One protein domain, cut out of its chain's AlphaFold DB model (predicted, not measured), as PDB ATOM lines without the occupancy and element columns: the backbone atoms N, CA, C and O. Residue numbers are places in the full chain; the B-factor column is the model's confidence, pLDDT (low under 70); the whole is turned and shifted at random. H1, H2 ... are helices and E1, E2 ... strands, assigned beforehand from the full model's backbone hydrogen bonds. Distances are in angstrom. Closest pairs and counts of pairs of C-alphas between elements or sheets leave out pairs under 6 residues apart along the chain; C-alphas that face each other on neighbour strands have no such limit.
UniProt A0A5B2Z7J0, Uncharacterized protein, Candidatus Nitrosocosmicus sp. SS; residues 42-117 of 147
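This is residues 42 to 117 of the 147 residues of an uncharacterized protein of Candidatus Nitrosocosmicus sp. SS (UniProt A0A5B2Z7J0). Two hairpins lie side by side in one flat layer: a helical hairpin of H1 and H2, and a long two-stranded hairpin of E1 and E2 whose strand E2 packs beside the later part of H2, residues 74 to 88. Across the layer the parts follow as H1, H2, E2, E1, and the tip of the strand hairpin, residues 104 to 109, sticks out free. The printed part has 76 residues, with two named helices and then two named strands along the chain in the order H1, H2, E1, E2; the sheet, in the order E1, E2, is antiparallel, and the class is mixed, helices and strands. The whole is loose, with a radius of gyration of the C-alphas of 15.3 A, and the C-alphas span 52 by 31 by 10 A.

Find C-alpha 42 at (-23.059, 70.526, 88.460); from there H1 runs through residues 42 to 62, 30.3 A from first to last C-alpha. Past residues 63 to 65, H2 takes residues 66 to 88 and measures 32.7 A; look for its first C-alpha at (-13.625, 98.040, 94.778). Next comes E1, residues 96 to 105, 29.1 A long. E2, residues 108 to 117, is 29.6 A long and ends with C-alpha 117 at (-47.043, 73.617, 86.371).

Look first at H1 and H2, a helical hairpin: they touch, and their closest C-alphas, those of Ala 57 and Ala 69, are 4.4 A apart. Their lines stand at a shallow tilt of 25 degrees, and they run opposite ways. In both helices every O i to N i+4 pair is within hydrogen-bond range. Go on to Gly 85 and His 114, whose C-alphas are the closest of H2 and E2, at 4.5 A; 18 pairs of C-alphas of these two elements are within 8 A. E1 and E2 form an antiparallel hairpin, with 160 degrees between their directions. There you will find N 99 and O 114 within hydrogen-bond range at 2.8 A, and N 110 and O 103 also at 2.8 A. H1 is apart from both E1 and E2.

The two C-alphas farthest apart are those of Asn 63 and Gln 94, at 51.9 A. The printed part has no cut. The links from H1 to H2 and from E1 to E2 are tight, and the link from H2 to E1, with seven residues, is short; no link is long. Read the B-factor column for the model's confidence: the mean pLDDT of the printed part is 78.6, and it is under 70 at residues 42 to 43, residues 93 to 94, residue 105 and residue 108.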
ATOM      1  N   GLU A  42     -22.749  69.133  88.806       68.19
ATOM      2  CA  GLU A  42     -23.059  70.526  88.460       68.19
ATOM      3  C   GLU A  42     -23.223  71.397  89.708       68.19
ATOM      4  O   GLU A  42     -22.622  72.467  89.788       68.19
ATOM      5  N   ASN A  43     -23.941  70.911  90.725       69.56
ATOM      6  CA  ASN A  43     -24.098  71.643  91.982       69.56
ATOM      7  C   ASN A  43     -22.759  71.825  92.715       69.56
ATOM      8  O   ASN A  43     -22.526  72.878  93.306       69.56
ATOM      9  N   ALA A  44     -21.857  70.838  92.651       75.38
ATOM     10  CA  ALA A  44     -20.514  70.964  93.216       75.38
ATOM     11  C   ALA A  44     -19.676  72.028  92.493       75.38
ATOM     12  O   ALA A  44     -19.004  72.810  93.160       75.38
ATOM     13  N   LYS A  45     -19.749  72.108  91.157       78.94
ATOM     14  CA  LYS A  45     -19.056  73.148  90.376       78.94
ATOM     15  C   LYS A  45     -19.578  74.549  90.679       78.94
ATOM     16  O   LYS A  45     -18.783  75.462  90.869       78.94
ATOM     17  N   VAL A  46     -20.898  74.710  90.769       80.06
ATOM     18  CA  VAL A  46     -21.522  75.991  91.136       80.06
ATOM     19  C   VAL A  46     -21.104  76.405  92.551       80.06
ATOM     20  O   VAL A  46     -20.731  77.554  92.778       80.06
ATOM     21  N   LEU A  47     -21.090  75.464  93.502       80.75
ATOM     22  CA  LEU A  47     -20.610  75.723  94.860       80.75
ATOM     23  C   LEU A  47     -19.127  76.119  94.878       80.75
ATOM     24  O   LEU A  47     -18.756  77.071  95.562       80.75
ATOM     25  N   GLU A  48     -18.281  75.421  94.123       81.62
ATOM     26  CA  GLU A  48     -16.861  75.752  93.998       81.62
ATOM     27  C   GLU A  48     -16.667  77.167  93.433       81.62
ATOM     28  O   GLU A  48     -15.910  77.960  93.996       81.62
ATOM     29  N   GLN A  49     -17.402  77.520  92.380       78.75
ATOM     30  CA  GLN A  49     -17.354  78.842  91.759       78.75
ATOM     31  C   GLN A  49     -17.836  79.948  92.714       78.75
ATOM     32  O   GLN A  49     -17.205  81.002  92.804       78.75
ATOM     33  N   LEU A  50     -18.891  79.697  93.499       85.81
ATOM     34  CA  LEU A  50     -19.350  80.609  94.554       85.81
ATOM     35  C   LEU A  50     -18.263  80.854  95.609       85.81
ATOM     36  O   LEU A  50     -18.010  82.002  95.981       85.81
ATOM     37  N   VAL A  51     -17.591  79.796  96.073       85.19
ATOM     38  CA  VAL A  51     -16.504  79.893  97.062       85.19
ATOM     39  C   VAL A  51     -15.298  80.644  96.494       85.19
ATOM     40  O   VAL A  51     -14.718  81.491  97.183       85.19
ATOM     41  N   GLN A  52     -14.926  80.380  95.239       81.81
ATOM     42  CA  GLN A  52     -13.828  81.073  94.565       81.81
ATOM     43  C   GLN A  52     -14.123  82.569  94.409       81.81
ATOM     44  O   GLN A  52     -13.299  83.395  94.809       81.81
ATOM     45  N   ASN A  53     -15.308  82.925  93.911       78.69
ATOM     46  CA  ASN A  53     -15.716  84.320  93.745       78.69
ATOM     47  C   ASN A  53     -15.778  85.045  95.097       78.69
ATOM     48  O   ASN A  53     -15.324  86.184  95.209       78.69
ATOM     49  N   LEU A  54     -16.265  84.384  96.155       87.38
ATOM     50  CA  LEU A  54     -16.319  84.971  97.497       87.38
ATOM     51  C   LEU A  54     -14.913  85.231  98.054       87.38
ATOM     52  O   LEU A  54     -14.651  86.299  98.609       87.38
ATOM     53  N   THR A  55     -13.996  84.284  97.854       85.31
ATOM     54  CA  THR A  55     -12.592  84.411  98.264       85.31
ATOM     55  C   THR A  55     -11.902  85.561  97.523       85.31
ATOM     56  O   THR A  55     -11.202  86.376  98.132       85.31
ATOM     57  N   GLN A  56     -12.135  85.682  96.213       77.81
ATOM     58  CA  GLN A  56     -11.605  86.781  95.403       77.81
ATOM     59  C   GLN A  56     -12.211  88.130  95.802       77.81
ATOM     60  O   GLN A  56     -11.477  89.112  95.920       77.81
ATOM     61  N   ALA A  57     -13.516  88.189  96.080       77.56
ATOM     62  CA  ALA A  57     -14.175  89.391  96.584       77.56
ATOM     63  C   ALA A  57     -13.572  89.837  97.923       77.56
ATOM     64  O   ALA A  57     -13.215  91.003  98.078       77.56
ATOM     65  N   GLN A  58     -13.385  88.909  98.866       80.06
ATOM     66  CA  GLN A  58     -12.770  89.188 100.166       80.06
ATOM     67  C   GLN A  58     -11.342  89.736 100.020       80.06
ATOM     68  O   GLN A  58     -10.981  90.719 100.675       80.06
ATOM     69  N   SER A  59     -10.531  89.126  99.149       84.94
ATOM     70  CA  SER A  59      -9.172  89.597  98.865       84.94
ATOM     71  C   SER A  59      -9.181  90.990  98.224       84.94
ATOM     72  O   SER A  59      -8.429  91.866  98.647       84.94
ATOM     73  N   SER A  60     -10.092  91.232  97.280       86.50
ATOM     74  CA  SER A  60     -10.238  92.520  96.588       86.50
ATOM     75  C   SER A  60     -10.645  93.640  97.545       86.50
ATOM     76  O   SER A  60     -10.035  94.705  97.531       86.50
ATOM     77  N   VAL A  61     -11.598  93.383  98.452       83.19
ATOM     78  CA  VAL A  61     -11.970  94.322  99.526       83.19
ATOM     79  C   VAL A  61     -10.772  94.623 100.425       83.19
ATOM     80  O   VAL A  61     -10.509  95.785 100.728       83.19
ATOM     81  N   SER A  62     -10.014  93.594 100.814       87.00
ATOM     82  CA  SER A  62      -8.824  93.752 101.666       87.00
ATOM     83  C   SER A  62      -7.718  94.568 100.985       87.00
ATOM     84  O   SER A  62      -6.980  95.286 101.653       87.00
ATOM     85  N   ASN A  63      -7.640  94.498  99.654       86.94
ATOM     86  CA  ASN A  63      -6.694  95.245  98.824       86.94
ATOM     87  C   ASN A  63      -7.251  96.590  98.321       86.94
ATOM     88  O   ASN A  63      -6.594  97.267  97.532       86.94
ATOM     89  N   ASN A  64      -8.442  96.991  98.781       89.06
ATOM     90  CA  ASN A  64      -9.138  98.218  98.383       89.06
ATOM     91  C   ASN A  64      -9.446  98.317  96.869       89.06
ATOM     92  O   ASN A  64      -9.647  99.409  96.333       89.06
ATOM     93  N   ASP A  65      -9.516  97.174  96.182       85.75
ATOM     94  CA  ASP A  65      -9.940  97.059  94.786       85.75
ATOM     95  C   ASP A  65     -11.460  96.874  94.721       85.75
ATOM     96  O   ASP A  65     -12.006  95.768  94.644       85.75
ATOM     97  N   SER A  66     -12.160  98.003  94.807       84.44
ATOM     98  CA  SER A  66     -13.625  98.040  94.778       84.44
ATOM     99  C   SER A  66     -14.219  97.539  93.457       84.44
ATOM    100  O   SER A  66     -15.289  96.936  93.472       84.44
ATOM    101  N   GLY A  67     -13.531  97.726  92.325       81.88
ATOM    102  CA  GLY A  67     -14.022  97.290  91.016       81.88
ATOM    103  C   GLY A  67     -14.043  95.768  90.889       81.88
ATOM    104  O   GLY A  67     -15.057  95.181  90.489       81.88
ATOM    105  N   LEU A  68     -12.949  95.118  91.292       74.19
ATOM    106  CA  LEU A  68     -12.874  93.661  91.295       74.19
ATOM    107  C   LEU A  68     -13.819  93.060  92.343       74.19
ATOM    108  O   LEU A  68     -14.544  92.114  92.034       74.19
ATOM    109  N   ALA A  69     -13.903  93.654  93.538       74.81
ATOM    110  CA  ALA A  69     -14.849  93.228  94.569       74.81
ATOM    111  C   ALA A  69     -16.305  93.263  94.069       74.81
ATOM    112  O   ALA A  69     -17.030  92.279  94.214       74.81
ATOM    113  N   THR A  70     -16.726  94.359  93.428       77.56
ATOM    114  CA  THR A  70     -18.079  94.489  92.867       77.56
ATOM    115  C   THR A  70     -18.351  93.460  91.775       77.56
ATOM    116  O   THR A  70     -19.431  92.869  91.751       77.56
ATOM    117  N   THR A  71     -17.379  93.199  90.899       75.19
ATOM    118  CA  THR A  71     -17.518  92.198  89.829       75.19
ATOM    119  C   THR A  71     -17.764  90.804  90.409       75.19
ATOM    120  O   THR A  71     -18.718  90.129  90.023       75.19
ATOM    121  N   GLN A  72     -16.958  90.401  91.394       77.56
ATOM    122  CA  GLN A  72     -17.067  89.088  92.032       77.56
ATOM    123  C   GLN A  72     -18.375  88.924  92.819       77.56
ATOM    124  O   GLN A  72     -19.044  87.898  92.716       77.56
ATOM    125  N   LEU A  73     -18.792  89.957  93.558       82.62
ATOM    126  CA  LEU A  73     -20.068  89.950  94.283       82.62
ATOM    127  C   LEU A  73     -21.274  89.900  93.335       82.62
ATOM    128  O   LEU A  73     -22.257  89.223  93.630       82.62
ATOM    129  N   THR A  74     -21.192  90.561  92.178       78.31
ATOM    130  CA  THR A  74     -22.245  90.504  91.153       78.31
ATOM    131  C   THR A  74     -22.369  89.097  90.569       78.31
ATOM    132  O   THR A  74     -23.482  88.591  90.434       78.31
ATOM    133  N   ALA A  75     -21.242  88.433  90.292       72.69
ATOM    134  CA  ALA A  75     -21.237  87.050  89.823       72.69
ATOM    135  C   ALA A  75     -21.885  86.093  90.843       72.69
ATOM    136  O   ALA A  75     -22.699  85.255  90.465       72.69
ATOM    137  N   ILE A  76     -21.598  86.264  92.139       80.75
ATOM    138  CA  ILE A  76     -22.225  85.479  93.221       80.75
ATOM    139  C   ILE A  76     -23.748  85.643  93.228       80.75
ATOM    140  O   ILE A  76     -24.475  84.663  93.357       80.75
ATOM    141  N   ILE A  77     -24.241  86.875  93.091       81.19
ATOM    142  CA  ILE A  77     -25.682  87.152  93.082       81.19
ATOM    143  C   ILE A  77     -26.370  86.485  91.880       81.19
ATOM    144  O   ILE A  77     -27.476  85.966  92.034       81.19
ATOM    145  N   GLY A  78     -25.722  86.481  90.710       76.69
ATOM    146  CA  GLY A  78     -26.216  85.786  89.518       76.69
ATOM    147  C   GLY A  78     -26.363  84.282  89.748       76.69
ATOM    148  O   GLY A  78     -27.464  83.755  89.629       76.69
ATOM    149  N   GLU A  79     -25.292  83.622  90.196       78.44
ATOM    150  CA  GLU A  79     -25.289  82.177  90.480       78.44
ATOM    151  C   GLU A  79     -26.341  81.789  91.534       78.44
ATOM    152  O   GLU A  79     -27.067  80.809  91.378       78.44
ATOM    153  N   LEU A  80     -26.494  82.585  92.600       79.88
ATOM    154  CA  LEU A  80     -27.536  82.351  93.606       79.88
ATOM    155  C   LEU A  80     -28.948  82.512  93.030       79.88
ATOM    156  O   LEU A  80     -29.843  81.749  93.394       79.88
ATOM    157  N   SER A  81     -29.154  83.477  92.133       77.00
ATOM    158  CA  SER A  81     -30.449  83.686  91.480       77.00
ATOM    159  C   SER A  81     -30.814  82.502  90.576       77.00
ATOM    160  O   SER A  81     -31.955  82.039  90.607       77.00
ATOM    161  N   ASP A  82     -29.835  81.943  89.863       77.00
ATOM    162  CA  ASP A  82     -30.018  80.748  89.034       77.00
ATOM    163  C   ASP A  82     -30.309  79.498  89.878       77.00
ATOM    164  O   ASP A  82     -31.191  78.708  89.534       77.00
ATOM    165  N   ILE A  83     -29.631  79.325  91.021       77.56
ATOM    166  CA  ILE A  83     -29.924  78.235  91.968       77.56
ATOM    167  C   ILE A  83     -31.356  78.344  92.492       77.56
ATOM    168  O   ILE A  83     -32.072  77.343  92.521       77.56
ATOM    169  N   ILE A  84     -31.792  79.544  92.889       74.19
ATOM    170  CA  ILE A  84     -33.171  79.767  93.342       74.19
ATOM    171  C   ILE A  84     -34.143  79.411  92.213       74.19
ATOM    172  O   ILE A  84     -35.104  78.682  92.457       74.19
ATOM    173  N   GLY A  85     -33.868  79.851  90.982       73.25
ATOM    174  CA  GLY A  85     -34.659  79.508  89.800       73.25
ATOM    175  C   GLY A  85     -34.787  77.999  89.588       73.25
ATOM    176  O   GLY A  85     -35.892  77.485  89.429       73.25
ATOM    177  N   LYS A  86     -33.676  77.259  89.682       76.31
ATOM    178  CA  LYS A  86     -33.654  75.791  89.568       76.31
ATOM    179  C   LYS A  86     -34.428  75.096  90.689       76.31
ATOM    180  O   LYS A  86     -35.205  74.195  90.405       76.31
ATOM    181  N   ILE A  87     -34.238  75.504  91.947       73.56
ATOM    182  CA  ILE A  87     -34.904  74.887  93.112       73.56
ATOM    183  C   ILE A  87     -36.413  75.148  93.099       73.56
ATOM    184  O   ILE A  87     -37.191  74.305  93.538       73.56
ATOM    185  N   THR A  88     -36.826  76.321  92.617       72.31
ATOM    186  CA  THR A  88     -38.244  76.696  92.510       72.31
ATOM    187  C   THR A  88     -38.907  76.168  91.240       72.31
ATOM    188  O   THR A  88     -40.128  76.245  91.127       72.31
ATOM    189  N   THR A  89     -38.128  75.599  90.315       77.88
ATOM    190  CA  THR A  89     -38.645  75.004  89.086       77.88
ATOM    191  C   THR A  89     -39.179  73.593  89.333       77.88
ATOM    192  O   THR A  89     -38.458  72.717  89.810       77.88
ATOM    193  N   ASP A  90     -40.423  73.344  88.930       77.12
ATOM    194  CA  ASP A  90     -41.026  72.014  88.855       77.12
ATOM    195  C   ASP A  90     -41.270  71.638  87.387       77.12
ATOM    196  O   ASP A  90     -42.205  72.101  86.737       77.12
ATOM    197  N   ASN A  91     -40.408  70.764  86.864       78.06
ATOM    198  CA  ASN A  91     -40.461  70.287  85.479       78.06
ATOM    199  C   ASN A  91     -41.400  69.085  85.277       78.06
ATOM    200  O   ASN A  91     -41.464  68.541  84.176       78.06
ATOM    201  N   SER A  92     -42.064  68.606  86.332       78.31
ATOM    202  CA  SER A  92     -42.762  67.316  86.311       78.31
ATOM    203  C   SER A  92     -44.263  67.402  86.028       78.31
ATOM    204  O   SER A  92     -44.894  66.372  85.784       78.31
ATOM    205  N   GLY A  93     -44.854  68.600  86.035       68.44
ATOM    206  CA  GLY A  93     -46.292  68.754  85.804       68.44
ATOM    207  C   GLY A  93     -46.695  68.995  84.350       68.44
ATOM    208  O   GLY A  93     -45.890  69.300  83.472       68.44
ATOM    209  N   GLN A  94     -47.996  68.841  84.101       63.41
ATOM    210  CA  GLN A  94     -48.618  69.217  82.832       63.41
ATOM    211  C   GLN A  94     -48.811  70.737  82.778       63.41
ATOM    212  O   GLN A  94     -49.157  71.334  83.792       63.41
ATOM    213  N   TYR A  95     -48.637  71.325  81.589       75.19
ATOM    214  CA  TYR A  95     -48.784  72.765  81.322       75.19
ATOM    215  C   TYR A  95     -47.779  73.621  82.104       75.19
ATOM    216  O   TYR A  95     -48.116  74.288  83.074       75.19
ATOM    217  N   LEU A  96     -46.518  73.575  81.681       82.25
ATOM    218  CA  LEU A  96     -45.454  74.377  82.279       82.25
ATOM    219  C   LEU A  96     -45.599  75.853  81.891       82.25
ATOM    220  O   LEU A  96     -45.781  76.158  80.711       82.25
ATOM    221  N   ASP A  97     -45.467  76.739  82.875       81.00
ATOM    222  CA  ASP A  97     -45.377  78.186  82.686       81.00
ATOM    223  C   ASP A  97     -44.073  78.726  83.288       81.00
ATOM    224  O   ASP A  97     -43.634  78.268  84.347       81.00
ATOM    225  N   THR A  98     -43.441  79.681  82.605       86.50
ATOM    226  CA  THR A  98     -42.147  80.263  82.988       86.50
ATOM    227  C   THR A  98     -42.346  81.682  83.505       86.50
ATOM    228  O   THR A  98     -42.746  82.583  82.771       86.50
ATOM    229  N   HIS A  99     -41.974  81.906  84.761       78.12
ATOM    230  CA  HIS A  99     -42.069  83.193  85.432       78.12
ATOM    231  C   HIS A  99     -40.699  83.821  85.652       78.12
ATOM    232  O   HIS A  99     -39.767  83.163  86.114       78.12
ATOM    233  N   THR A 100     -40.611  85.130  85.421       84.12
ATOM    234  CA  THR A 100     -39.448  85.946  85.777       84.12
ATOM    235  C   THR A 100     -39.834  86.953  86.859       84.12
ATOM    236  O   THR A 100     -40.704  87.799  86.660       84.12
ATOM    237  N   HIS A 101     -39.170  86.867  88.010       78.88
ATOM    238  CA  HIS A 101     -39.314  87.779  89.142       78.88
ATOM    239  C   HIS A 101     -38.189  88.802  89.126       78.88
ATOM    240  O   HIS A 101     -37.020  88.435  89.014       78.88
ATOM    241  N   TYR A 102     -38.542  90.071  89.317       83.25
ATOM    242  CA  TYR A 102     -37.589  91.165  89.471       83.25
ATOM    243  C   TYR A 102     -37.652  91.688  90.905       83.25
ATOM    244  O   TYR A 102     -38.710  92.114  91.366       83.25
ATOM    245  N   PHE A 103     -36.529  91.678  91.617       76.56
ATOM    246  CA  PHE A 103     -36.428  92.204  92.979       76.56
ATOM    247  C   PHE A 103     -35.371  93.297  93.023       76.56
ATOM    248  O   PHE A 103     -34.242  93.112  92.583       76.56
ATOM    249  N   THR A 104     -35.759  94.462  93.539       74.56
ATOM    250  CA  THR A 104     -34.864  95.615  93.654       74.56
ATOM    251  C   THR A 104     -34.369  95.742  95.087       74.56
ATOM    252  O   THR A 104     -35.174  95.787  96.017       74.56
ATOM    253  N   HIS A 105     -33.058  95.846  95.282       69.56
ATOM    254  CA  HIS A 105     -32.452  96.132  96.577       69.56
ATOM    255  C   HIS A 105     -31.365  97.199  96.422       69.56
ATOM    256  O   HIS A 105     -30.395  97.003  95.694       69.56
ATOM    257  N   LYS A 106     -31.526  98.335  97.119       73.88
ATOM    258  CA  LYS A 106     -30.602  99.488  97.061       73.88
ATOM    259  C   LYS A 106     -30.237  99.869  95.617       73.88
ATOM    260  O   LYS A 106     -29.064  99.862  95.263       73.88
ATOM    261  N   ASP A 107     -31.251 100.105  94.788       76.75
ATOM    262  CA  ASP A 107     -31.133 100.484  93.368       76.75
ATOM    263  C   ASP A 107     -30.539  99.417  92.427       76.75
ATOM    264  O   ASP A 107     -30.364  99.674  91.237       76.75
ATOM    265  N   HIS A 108     -30.288  98.200  92.917       69.94
ATOM    266  CA  HIS A 108     -29.868  97.068  92.090       69.94
ATOM    267  C   HIS A 108     -31.061  96.163  91.810       69.94
ATOM    268  O   HIS A 108     -31.756  95.750  92.738       69.94
ATOM    269  N   VAL A 109     -31.289  95.850  90.534       74.94
ATOM    270  CA  VAL A 109     -32.322  94.904  90.108       74.94
ATOM    271  C   VAL A 109     -31.699  93.524  89.969       74.94
ATOM    272  O   VAL A 109     -30.696  93.338  89.284       74.94
ATOM    273  N   HIS A 110     -32.331  92.554  90.602       77.00
ATOM    274  CA  HIS A 110     -31.997  91.148  90.522       77.00
ATOM    275  C   HIS A 110     -33.144  90.399  89.851       77.00
ATOM    276  O   HIS A 110     -34.303  90.808  89.954       77.00
ATOM    277  N   THR A 111     -32.814  89.312  89.163       81.75
ATOM    278  CA  THR A 111     -33.769  88.566  88.345       81.75
ATOM    279  C   THR A 111     -33.693  87.092  88.700       81.75
ATOM    280  O   THR A 111     -32.603  86.536  88.718       81.75
ATOM    281  N   VAL A 112     -34.835  86.464  88.962       77.56
ATOM    282  CA  VAL A 112     -34.956  85.011  89.141       77.56
ATOM    283  C   VAL A 112     -35.986  84.509  88.149       77.56
ATOM    284  O   VAL A 112     -37.117  84.990  88.145       77.56
ATOM    285  N   THR A 113     -35.612  83.524  87.341       78.75
ATOM    286  CA  THR A 113     -36.528  82.866  86.407       78.75
ATOM    287  C   THR A 113     -36.749  81.427  86.848       78.75
ATOM    288  O   THR A 113     -35.783  80.710  87.100       78.75
ATOM    289  N   HIS A 114     -38.006  81.001  86.941       76.25
ATOM    290  CA  HIS A 114     -38.374  79.624  87.276       76.25
ATOM    291  C   HIS A 114     -39.572  79.154  86.456       76.25
ATOM    292  O   HIS A 114     -40.298  79.967  85.890       76.25
ATOM    293  N   THR A 115     -39.746  77.839  86.352       81.75
ATOM    294  CA  THR A 115     -40.850  77.221  85.606       81.75
ATOM    295  C   THR A 115     -41.644  76.297  86.514       81.75
ATOM    296  O   THR A 115     -41.053  75.476  87.201       81.75
ATOM    297  N   HIS A 116     -42.971  76.374  86.522       76.31
ATOM    298  CA  HIS A 116     -43.782  75.418  87.279       76.31
ATOM    299  C   HIS A 116     -45.091  75.085  86.565       76.31
ATOM    300  O   HIS A 116     -45.513  75.827  85.674       76.31
ATOM    301  N   PRO A 117     -45.760  73.980  86.941       80.19
ATOM    302  CA  PRO A 117     -47.043  73.617  86.371       80.19
ATOM    303  C   PRO A 117     -48.073  74.697  86.685       80.19
ATOM    304  O   PRO A 117     -48.203  75.143  87.832       80.19
TER     305      PRO A 117